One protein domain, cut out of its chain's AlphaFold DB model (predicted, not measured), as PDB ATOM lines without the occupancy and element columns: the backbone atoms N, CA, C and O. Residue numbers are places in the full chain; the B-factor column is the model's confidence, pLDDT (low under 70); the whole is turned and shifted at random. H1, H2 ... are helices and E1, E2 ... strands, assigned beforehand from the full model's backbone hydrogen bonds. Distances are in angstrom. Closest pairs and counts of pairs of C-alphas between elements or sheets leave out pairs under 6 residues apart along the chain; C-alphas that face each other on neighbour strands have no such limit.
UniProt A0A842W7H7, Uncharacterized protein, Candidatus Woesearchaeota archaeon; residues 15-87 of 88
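Overview. This is residues 15 to 87 of the 88 residues of an uncharacterized protein of Candidatus Woesearchaeota archaeon (UniProt A0A842W7H7). A short helical hairpin, H2 and H3, lies nearest the middle of a small helical body, and H5 makes a corner with H3 where the last residues of both meet. Strand E1 and the short helices H1 and H4 lie at one end of the long axis, while H6 and a last loop without named elements, residues 76 to 87, lie at the other. The printed part has 73 residues with one named strand and six named helices, in the order E1, H1, H2, H3, H4, H5, H6, and its class is mostly helix. It is compact, with a radius of gyration of the C-alphas of 11.3 A, and spans 32 by 23 by 22 A.

Along the chain. Strand E1, residues 19 to 21, begins at C-alpha 19 (23.525, 36.878, 150.579) and is 6.1 A long. H1, residues 23 to 26, is 5.2 A long. H2, residues 32 to 38, measures 9.8 A. H3, residues 40 to 50, is the longest helix by residues and runs 15.2 A from C-alpha 40 (17.150, 36.744, 167.198). H4, residues 55 to 59, is 6.2 A long. H5, residues 63 to 69, measures 9.9 A. H6, residues 72 to 75, is 5.5 A long and ends at C-alpha 75 (19.961, 31.910, 176.045).

Arrangement. E1 pairs with no named strand, but its residues 19 to 20 pair with residues 15 to 16, antiparallel. The closest C-alphas of E1 and H4, those of Asn 19 and Tyr 55, are 6.2 A apart. H1 and H4 are near each other, with 5 pairs of C-alphas within 10 A. H1 and H2 only just touch, with 3 pairs of C-alphas within 8 A, and only at the corner by their link; the closest are those of Leu 26 and Gly 33, at 5.5 A. H2 and H3 form a helical hairpin: they touch, with the C-alphas of Phe 36 and Phe 43 closest at 5.1 A, and run opposite ways at a shallow tilt of 23 degrees. H3 and H5 touch about perpendicular, at 87 degrees, with the C-alphas of Lys 49 and Ala 69 closest at 6.4 A. H3 and H6 are close but not clearly touching; their closest C-alphas, those of Ala 42 and Tyr 75, are 7.1 A apart. H2 and H4 are apart. In H2, H3, H4 and H5 every O i to N i+4 pair is within hydrogen-bond range; H1 and H6 are too short for such a pair.

Size, cuts and confidence. The two C-alphas farthest apart, those of Ser 18 and Leu 87, are 33.1 A from each other. The printed part has no cut, and the six links between named elements are tight. In the last stretch, residues 77 to 78 pair with residues 85 to 86, antiparallel. The mean pLDDT of the printed part is 85.3, and residues 79 to 87 are under 70.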
ATOM      1  N   MET A  15      21.252  39.486 156.458       94.00
ATOM      2  CA  MET A  15      22.505  39.353 155.724       94.00
ATOM      3  C   MET A  15      23.292  38.146 156.250       94.00
ATOM      4  O   MET A  15      23.704  38.112 157.410       94.00
ATOM      5  N   ILE A  16      23.511  37.161 155.384       94.88
ATOM      6  CA  ILE A  16      24.335  35.976 155.629       94.88
ATOM      7  C   ILE A  16      25.514  36.027 154.668       94.88
ATOM      8  O   ILE A  16      25.381  35.677 153.494       94.88
ATOM      9  N   GLY A  17      26.655  36.507 155.162       92.19
ATOM     10  CA  GLY A  17      27.813  36.758 154.312       92.19
ATOM     11  C   GLY A  17      27.449  37.715 153.175       92.19
ATOM     12  O   GLY A  17      27.001  38.829 153.433       92.19
ATOM     13  N   SER A  18      27.587  37.268 151.928       93.12
ATOM     14  CA  SER A  18      27.219  38.030 150.725       93.12
ATOM     15  C   SER A  18      25.746  37.910 150.298       93.12
ATOM     16  O   SER A  18      25.346  38.524 149.309       93.12
ATOM     17  N   ASN A  19      24.913  37.119 150.985       96.00
ATOM     18  CA  ASN A  19      23.525  36.878 150.579       96.00
ATOM     19  C   ASN A  19      22.502  37.550 151.502       96.00
ATOM     20  O   ASN A  19      22.655  37.553 152.720       96.00
ATOM     21  N   PHE A  20      21.393  38.018 150.922       95.50
ATOM     22  CA  PHE A  20      20.229  38.501 151.666       95.50
ATOM     23  C   PHE A  20      19.166  37.407 151.725       95.50
ATOM     24  O   PHE A  20      18.557  37.049 150.716       95.50
ATOM     25  N   ILE A  21      18.936  36.844 152.907       96.25
ATOM     26  CA  ILE A  21      18.137  35.634 153.087       96.25
ATOM     27  C   ILE A  21      16.896  35.939 153.916       96.25
ATOM     28  O   ILE A  21      16.964  36.574 154.965       96.25
ATOM     29  N   CYS A  22      15.738  35.469 153.453       95.62
ATOM     30  CA  CYS A  22      14.495  35.666 154.185       95.62
ATOM     31  C   CYS A  22      14.404  34.779 155.434       95.62
ATOM     32  O   CYS A  22      14.969  33.675 155.441       95.62
ATOM     33  N   PRO A  23      13.613  35.183 156.445       92.88
ATOM     34  CA  PRO A  23      13.403  34.407 157.668       92.88
ATOM     35  C   PRO A  23      13.042  32.940 157.401       92.88
ATOM     36  O   PRO A  23      13.612  32.034 158.006       92.88
ATOM     37  N   ARG A  24      12.169  32.683 156.416       93.12
ATOM     38  CA  ARG A  24      11.750  31.322 156.037       93.12
ATOM     39  C   ARG A  24      12.916  30.460 155.544       93.12
ATOM     40  O   ARG A  24      12.943  29.263 155.805       93.12
ATOM     41  N   CYS A  25      13.875  31.042 154.823       94.88
ATOM     42  CA  CYS A  25      15.049  30.315 154.337       94.88
ATOM     43  C   CYS A  25      16.074  30.075 155.451       94.88
ATOM     44  O   CYS A  25      16.664  28.999 155.494       94.88
ATOM     45  N   LEU A  26      16.254  31.019 156.377       93.81
ATOM     46  CA  LEU A  26      17.115  30.818 157.552       93.81
ATOM     47  C   LEU A  26      16.610  29.661 158.416       93.81
ATOM     48  O   LEU A  26      17.369  28.782 158.815       93.81
ATOM     49  N   GLN A  27      15.296  29.605 158.637       92.44
ATOM     50  CA  GLN A  27      14.669  28.572 159.460       92.44
ATOM     51  C   GLN A  27      14.815  27.146 158.905       92.44
ATOM     52  O   GLN A  27      14.652  26.190 159.659       92.44
ATOM     53  N   LYS A  28      15.175  26.975 157.622       93.50
ATOM     54  CA  LYS A  28      15.457  25.649 157.044       93.50
ATOM     55  C   LYS A  28      16.679  24.980 157.671       93.50
ATOM     56  O   LYS A  28      16.787  23.755 157.644       93.50
ATOM     57  N   HIS A  29      17.600  25.754 158.241       93.12
ATOM     58  CA  HIS A  29      18.712  25.184 158.982       93.12
ATOM     59  C   HIS A  29      18.220  24.649 160.330       93.12
ATOM     60  O   HIS A  29      17.824  25.422 161.194       93.12
ATOM     61  N   LYS A  30      18.333  23.340 160.575       87.00
ATOM     62  CA  LYS A  30      17.775  22.691 161.781       87.00
ATOM     63  C   LYS A  30      18.196  23.359 163.099       87.00
ATOM     64  O   LYS A  30      17.361  23.636 163.950       87.00
ATOM     65  N   ILE A  31      19.494  23.626 163.254       88.62
ATOM     66  CA  ILE A  31      20.061  24.189 164.490       88.62
ATOM     67  C   ILE A  31      19.945  25.713 164.511       88.62
ATOM     68  O   ILE A  31      19.258  26.269 165.360       88.62
ATOM     69  N   ILE A  32      20.585  26.400 163.562       90.38
ATOM     70  CA  ILE A  32      20.599  27.865 163.541       90.38
ATOM     71  C   ILE A  32      19.198  28.447 163.342       90.38
ATOM     72  O   ILE A  32      18.881  29.478 163.921       90.38
ATOM     73  N   GLY A  33      18.339  27.779 162.575       90.44
ATOM     74  CA  GLY A  33      16.945  28.165 162.405       90.44
ATOM     75  C   GLY A  33      16.139  28.091 163.701       90.44
ATOM     76  O   GLY A  33      15.246  28.911 163.900       90.44
ATOM     77  N   LEU A  34      16.466  27.171 164.618       87.44
ATOM     78  CA  LEU A  34      15.917  27.217 165.975       87.44
ATOM     79  C   LEU A  34      16.467  28.422 166.738       87.44
ATOM     80  O   LEU A  34      15.684  29.203 167.254       87.44
ATOM     81  N   VAL A  35      17.788  28.626 166.738       89.69
ATOM     82  CA  VAL A  35      18.396  29.791 167.407       89.69
ATOM     83  C   VAL A  35      17.760  31.100 166.928       89.69
ATOM     84  O   VAL A  35      17.477  31.975 167.738       89.69
ATOM     85  N   PHE A  36      17.486  31.212 165.627       91.12
ATOM     86  CA  PHE A  36      16.792  32.350 165.032       91.12
ATOM     87  C   PHE A  36      15.365  32.527 165.567       91.12
ATOM     88  O   PHE A  36      14.992  33.652 165.888       91.12
ATOM     89  N   ARG A  37      14.587  31.441 165.673       87.88
ATOM     90  CA  ARG A  37      13.204  31.474 166.176       87.88
ATOM     91  C   ARG A  37      13.134  31.798 167.664       87.88
ATOM     92  O   ARG A  37      12.338  32.644 168.046       87.88
ATOM     93  N   THR A  38      13.993  31.179 168.468       86.88
ATOM     94  CA  THR A  38      13.984  31.352 169.924       86.88
ATOM     95  C   THR A  38      14.564  32.704 170.331       86.88
ATOM     96  O   THR A  38      14.032  33.385 171.202       86.88
ATOM     97  N   ASN A  39      15.681  33.126 169.724       88.19
ATOM     98  CA  ASN A  39      16.338  34.371 170.106       88.19
ATOM     99  C   ASN A  39      17.133  35.003 168.952       88.19
ATOM    100  O   ASN A  39      18.299  34.686 168.693       88.19
ATOM    101  N   THR A  40      16.535  36.005 168.312       88.56
ATOM    102  CA  THR A  40      17.150  36.744 167.198       88.56
ATOM    103  C   THR A  40      18.466  37.436 167.579       88.56
ATOM    104  O   THR A  40      19.377  37.517 166.750       88.56
ATOM    105  N   LYS A  41      18.639  37.886 168.832       89.56
ATOM    106  CA  LYS A  41      19.915  38.465 169.305       89.56
ATOM    107  C   LYS A  41      21.009  37.399 169.395       89.56
ATOM    108  O   LYS A  41      22.144  37.662 168.989       89.56
ATOM    109  N   ALA A  42      20.682  36.207 169.896       89.75
ATOM    110  CA  ALA A  42      21.601  35.072 169.943       89.75
ATOM    111  C   ALA A  42      22.014  34.646 168.529       89.75
ATOM    112  O   ALA A  42      23.203  34.486 168.262       89.75
ATOM    113  N   PHE A  43      21.055  34.580 167.604       92.06
ATOM    114  CA  PHE A  43      21.319  34.318 166.191       92.06
ATOM    115  C   PHE A  43      22.305  35.324 165.589       92.06
ATOM    116  O   PHE A  43      23.337  34.916 165.059       92.06
ATOM    117  N   LYS A  44      22.059  36.635 165.723       92.06
ATOM    118  CA  LYS A  44      22.953  37.664 165.160       92.06
ATOM    119  C   LYS A  44      24.378  37.545 165.710       92.06
ATOM    120  O   LYS A  44      25.347  37.662 164.960       92.06
ATOM    121  N   ARG A  45      24.525  37.255 167.008       92.44
ATOM    122  CA  ARG A  45      25.840  37.010 167.627       92.44
ATOM    123  C   ARG A  45      26.498  35.732 167.105       92.44
ATOM    124  O   ARG A  45      27.697  35.750 166.837       92.44
ATOM    125  N   LEU A  46      25.734  34.653 166.946       91.94
ATOM    126  CA  LEU A  46      26.220  33.380 166.420       91.94
ATOM    127  C   LEU A  46      26.739  33.537 164.985       91.94
ATOM    128  O   LEU A  46      27.867  33.140 164.705       91.94
ATOM    129  N   ILE A  47      25.972  34.183 164.103       93.44
ATOM    130  CA  ILE A  47      26.388  34.442 162.716       93.44
ATOM    131  C   ILE A  47      27.636  35.318 162.667       93.44
ATOM    132  O   ILE A  47      28.561  35.010 161.920       93.44
ATOM    133  N   LYS A  48      27.726  36.349 163.515       92.69
ATOM    134  CA  LYS A  48      28.926  37.196 163.602       92.69
ATOM    135  C   LYS A  48      30.176  36.424 164.043       92.69
ATOM    136  O   LYS A  48      31.279  36.795 163.649       92.69
ATOM    137  N   LYS A  49      30.024  35.380 164.864       93.62
ATOM    138  CA  LYS A  49      31.136  34.517 165.287       93.62
ATOM    139  C   LYS A  49      31.515  33.486 164.229       93.62
ATOM    140  O   LYS A  49      32.698  33.304 163.980       93.62
ATOM    141  N   LEU A  50      30.524  32.835 163.620       93.44
ATOM    142  CA  LEU A  50      30.748  31.791 162.618       93.44
ATOM    143  C   LEU A  50      31.172  32.345 161.256       93.44
ATOM    144  O   LEU A  50      31.843  31.641 160.515       93.44
ATOM    145  N   LYS A  51      30.804  33.595 160.949       94.44
ATOM    146  CA  LYS A  51      31.167  34.327 159.726       94.44
ATOM    147  C   LYS A  51      31.016  33.496 158.435       94.44
ATOM    148  O   LYS A  51      31.971  33.424 157.665       94.44
ATOM    149  N   PRO A  52      29.842  32.890 158.172       95.31
ATOM    150  CA  PRO A  52      29.623  32.214 156.897       95.31
ATOM    151  C   PRO A  52      29.765  33.219 155.746       95.31
ATOM    152  O   PRO A  52      29.241  34.334 155.830       95.31
ATOM    153  N   LYS A  53      30.464  32.835 154.677       95.50
ATOM    154  CA  LYS A  53      30.694  33.683 153.496       95.50
ATOM    155  C   LYS A  53      29.442  33.839 152.642       95.50
ATOM    156  O   LYS A  53      29.262  34.877 152.008       95.50
ATOM    157  N   ASP A  54      28.581  32.827 152.639       95.75
ATOM    158  CA  ASP A  54      27.338  32.786 151.876       95.75
ATOM    159  C   ASP A  54      26.292  31.864 152.538       95.75
ATOM    160  O   ASP A  54      26.519  31.252 153.590       95.75
ATOM    161  N   TYR A  55      25.111  31.769 151.926       94.88
ATOM    162  CA  TYR A  55      24.019  30.925 152.409       94.88
ATOM    163  C   TYR A  55      24.313  29.418 152.297       94.88
ATOM    164  O   TYR A  55      23.793  28.635 153.091       94.88
ATOM    165  N   SER A  56      25.151  28.989 151.352       95.12
ATOM    166  CA  SER A  56      25.544  27.582 151.205       95.12
ATOM    167  C   SER A  56      26.429  27.143 152.370       95.12
ATOM    168  O   SER A  56      26.179  26.107 152.985       95.12
ATOM    169  N   GLU A  57      27.418  27.960 152.732       96.06
ATOM    170  CA  GLU A  57      28.259  27.739 153.907       96.06
ATOM    171  C   GLU A  57      27.434  27.794 155.191       96.06
ATOM    172  O   GLU A  57      27.576  26.921 156.044       96.06
ATOM    173  N   TYR A  58      26.497  28.742 155.286       95.62
ATOM    174  CA  TYR A  58      25.533  28.785 156.382       95.62
ATOM    175  C   TYR A  58      24.776  27.463 156.543       95.62
ATOM    176  O   TYR A  58      24.691  26.948 157.655       95.62
ATOM    177  N   MET A  59      24.269  26.879 155.452       95.31
ATOM    178  CA  MET A  59      23.533  25.607 155.480       95.31
ATOM    179  C   MET A  59      24.396  24.397 155.860       95.31
ATOM    180  O   MET A  59      23.853  23.368 156.263       95.31
ATOM    181  N   LYS A  60      25.723  24.513 155.752       95.56
ATOM    182  CA  LYS A  60      26.690  23.468 156.114       95.56
ATOM    183  C   LYS A  60      27.181  23.576 157.558       95.56
ATOM    184  O   LYS A  60      27.939  22.708 157.992       95.56
ATOM    185  N   ILE A  61      26.773  24.605 158.307       93.56
ATOM    186  CA  ILE A  61      27.214  24.782 159.689       93.56
ATOM    187  C   ILE A  61      26.772  23.585 160.534       93.56
ATOM    188  O   ILE A  61      25.596  23.243 160.670       93.56
ATOM    189  N   THR A  62      27.751  22.956 161.168       91.50
ATOM    190  CA  THR A  62      27.520  21.783 162.003       91.50
ATOM    191  C   THR A  62      27.190  22.167 163.440       91.50
ATOM    192  O   THR A  62      27.548  23.236 163.939       91.50
ATOM    193  N   ARG A  63      26.563  21.233 164.161       88.12
ATOM    194  CA  ARG A  63      26.316  21.361 165.604       88.12
ATOM    195  C   ARG A  63      27.587  21.692 166.385       88.12
ATOM    196  O   ARG A  63      27.564  22.602 167.206       88.12
ATOM    197  N   LYS A  64      28.679  20.978 166.090       88.62
ATOM    198  CA  LYS A  64      29.973  21.153 166.761       88.62
ATOM    199  C   LYS A  64      30.471  22.591 166.633       88.62
ATOM    200  O   LYS A  64      30.873  23.164 167.633       88.62
ATOM    201  N   GLN A  65      30.366  23.185 165.441       91.31
ATOM    202  CA  GLN A  65      30.755  24.580 165.209       91.31
ATOM    203  C   GLN A  65      29.887  25.566 166.000       91.31
ATOM    204  O   GLN A  65      30.399  26.542 166.542       91.31
ATOM    205  N   VAL A  66      28.575  25.318 166.090       89.75
ATOM    206  CA  VAL A  66      27.663  26.166 166.874       89.75
ATOM    207  C   VAL A  66      27.999  26.095 168.362       89.75
ATOM    208  O   VAL A  66      28.172  27.137 168.989       89.75
ATOM    209  N   GLU A  67      28.132  24.887 168.912       87.25
ATOM    210  CA  GLU A  67      28.447  24.665 170.329       87.25
ATOM    211  C   GLU A  67      29.844  25.191 170.698       87.25
ATOM    212  O   GLU A  67      30.009  25.752 171.779       87.25
ATOM    213  N   SER A  68      30.832  25.101 169.796       87.69
ATOM    214  CA  SER A  68      32.170  25.666 170.022       87.69
ATOM    215  C   SER A  68      32.195  27.192 169.941       87.69
ATOM    216  O   SER A  68      32.966  27.845 170.640       87.69
ATOM    217  N   ALA A  69      31.369  27.792 169.079       85.94
ATOM    218  CA  ALA A  69      31.331  29.240 168.914       85.94
ATOM    219  C   ALA A  69      30.484  29.932 169.993       85.94
ATOM    220  O   ALA A  69      30.703  31.112 170.305       85.94
ATOM    221  N   PHE A  70      29.476  29.245 170.534       81.12
ATOM    222  CA  PHE A  70      28.412  29.899 171.275       81.12
ATOM    223  C   PHE A  70      27.760  28.981 172.311       81.12
ATOM    224  O   PHE A  70      27.144  27.971 171.977       81.12
ATOM    225  N   ASP A  71      27.824  29.388 173.580       83.06
ATOM    226  CA  ASP A  71      27.089  28.719 174.649       83.06
ATOM    227  C   ASP A  71      25.600  29.081 174.573       83.06
ATOM    228  O   ASP A  71      25.143  30.106 175.083       83.06
ATOM    229  N   LEU A  72      24.849  28.221 173.886       79.25
ATOM    230  CA  LEU A  72      23.410  28.350 173.683       79.25
ATOM    231  C   LEU A  72      22.604  28.272 174.989       79.25
ATOM    232  O   LEU A  72      21.512  28.841 175.058       79.25
ATOM    233  N   ARG A  73      23.143  27.643 176.045       78.25
ATOM    234  CA  ARG A  73      22.420  27.465 177.316       78.25
ATOM    235  C   ARG A  73      22.173  28.791 178.024       78.25
ATOM    236  O   ARG A  73      21.126  28.958 178.636       78.25
ATOM    237  N   LYS A  74      23.078  29.762 177.862       79.94
ATOM    238  CA  LYS A  74      22.920  31.136 178.379       79.94
ATOM    239  C   LYS A  74      21.711  31.876 177.801       79.94
ATOM    240  O   LYS A  74      21.343  32.925 178.313       79.94
ATOM    241  N   TYR A  75      21.118  31.346 176.733       74.81
ATOM    242  CA  TYR A  75      19.961  31.910 176.045       74.81
ATOM    243  C   TYR A  75      18.729  30.999 176.130       74.81
ATOM    244  O   TYR A  75      17.819  31.158 175.323       74.81
ATOM    245  N   GLY A  76      18.718  30.026 177.049       72.75
ATOM    246  CA  GLY A  76      17.612  29.075 177.207       72.75
ATOM    247  C   GLY A  76      17.528  28.012 176.104       72.75
ATOM    248  O   GLY A  76      16.589  27.224 176.069       72.75
ATOM    249  N   ILE A  77      18.512  27.939 175.200       77.50
ATOM    250  CA  ILE A  77      18.476  27.016 174.061       77.50
ATOM    251  C   ILE A  77      19.254  25.741 174.404       77.50
ATOM    252  O   ILE A  77      20.472  25.770 174.604       77.50
ATOM    253  N   LYS A  78      18.567  24.591 174.405       72.50
ATOM    254  CA  LYS A  78      19.185  23.271 174.608       72.50
ATOM    255  C   LYS A  78      19.005  22.380 173.381       72.50
ATOM    256  O   LYS A  78      17.911  21.931 173.051       72.50
ATOM    257  N   LEU A  79      20.117  22.043 172.731       69.25
ATOM    258  CA  LEU A  79      20.136  21.070 171.640       69.25
ATOM    259  C   LEU A  79      20.077  19.645 172.231       69.25
ATOM    260  O   LEU A  79      21.110  19.058 172.554       69.25
ATOM    261  N   LYS A  80      18.885  19.070 172.429       60.38
ATOM    262  CA  LYS A  80      18.757  17.641 172.788       60.38
ATOM    263  C   LYS A  80      19.098  16.760 171.575       60.38
ATOM    264  O   LYS A  80      18.939  17.166 170.427       60.38
ATOM    265  N   THR A  81      19.652  15.579 171.833       53.19
ATOM    266  CA  THR A  81      20.364  14.727 170.860       53.19
ATOM    267  C   THR A  81      19.494  14.116 169.759       53.19
ATOM    268  O   THR A  81      20.043  13.571 168.811       53.19
ATOM    269  N   THR A  82      18.172  14.270 169.809       47.53
ATOM    270  CA  THR A  82      17.264  13.739 168.775       47.53
ATOM    271  C   THR A  82      16.074  14.634 168.451       47.53
ATOM    272  O   THR A  82      15.516  14.492 167.375       47.53
ATOM    273  N   ASN A  83      15.730  15.601 169.299       44.59
ATOM    274  CA  ASN A  83      14.728  16.627 169.019       44.59
ATOM    275  C   ASN A  83      15.112  17.874 169.805       44.59
ATOM    276  O   ASN A  83      15.355  17.798 171.005       44.59
ATOM    277  N   VAL A  84      15.232  19.006 169.125       47.72
ATOM    278  CA  VAL A  84      15.575  20.284 169.749       47.72
ATOM    279  C   VAL A  84      14.299  20.845 170.382       47.72
ATOM    280  O   VAL A  84      13.322  21.030 169.667       47.72
ATOM    281  N   VAL A  85      14.289  21.061 171.701       48.81
ATOM    282  CA  VAL A  85      13.103  21.495 172.469       48.81
ATOM    283  C   VAL A  85      13.438  22.804 173.189       48.81
ATOM    284  O   VAL A  85      14.514  22.899 173.787       48.81
ATOM    285  N   GLU A  86      12.552  23.799 173.100       44.44
ATOM    286  CA  GLU A  86      12.618  25.033 173.899       44.44
ATOM    287  C   GLU A  86      12.371  24.702 175.375       44.44
ATOM    288  O   GLU A  86      11.567  23.828 175.694       44.44
ATOM    289  N   LEU A  87      13.122  25.335 176.275       46.88
ATOM    290  CA  LEU A  87      12.854  25.256 177.707       46.88
ATOM    291  C   LEU A  87      12.094  26.527 178.084       46.88
ATOM    292  O   LEU A  87      12.644  27.617 177.918       46.88
TER     293      LEU A  87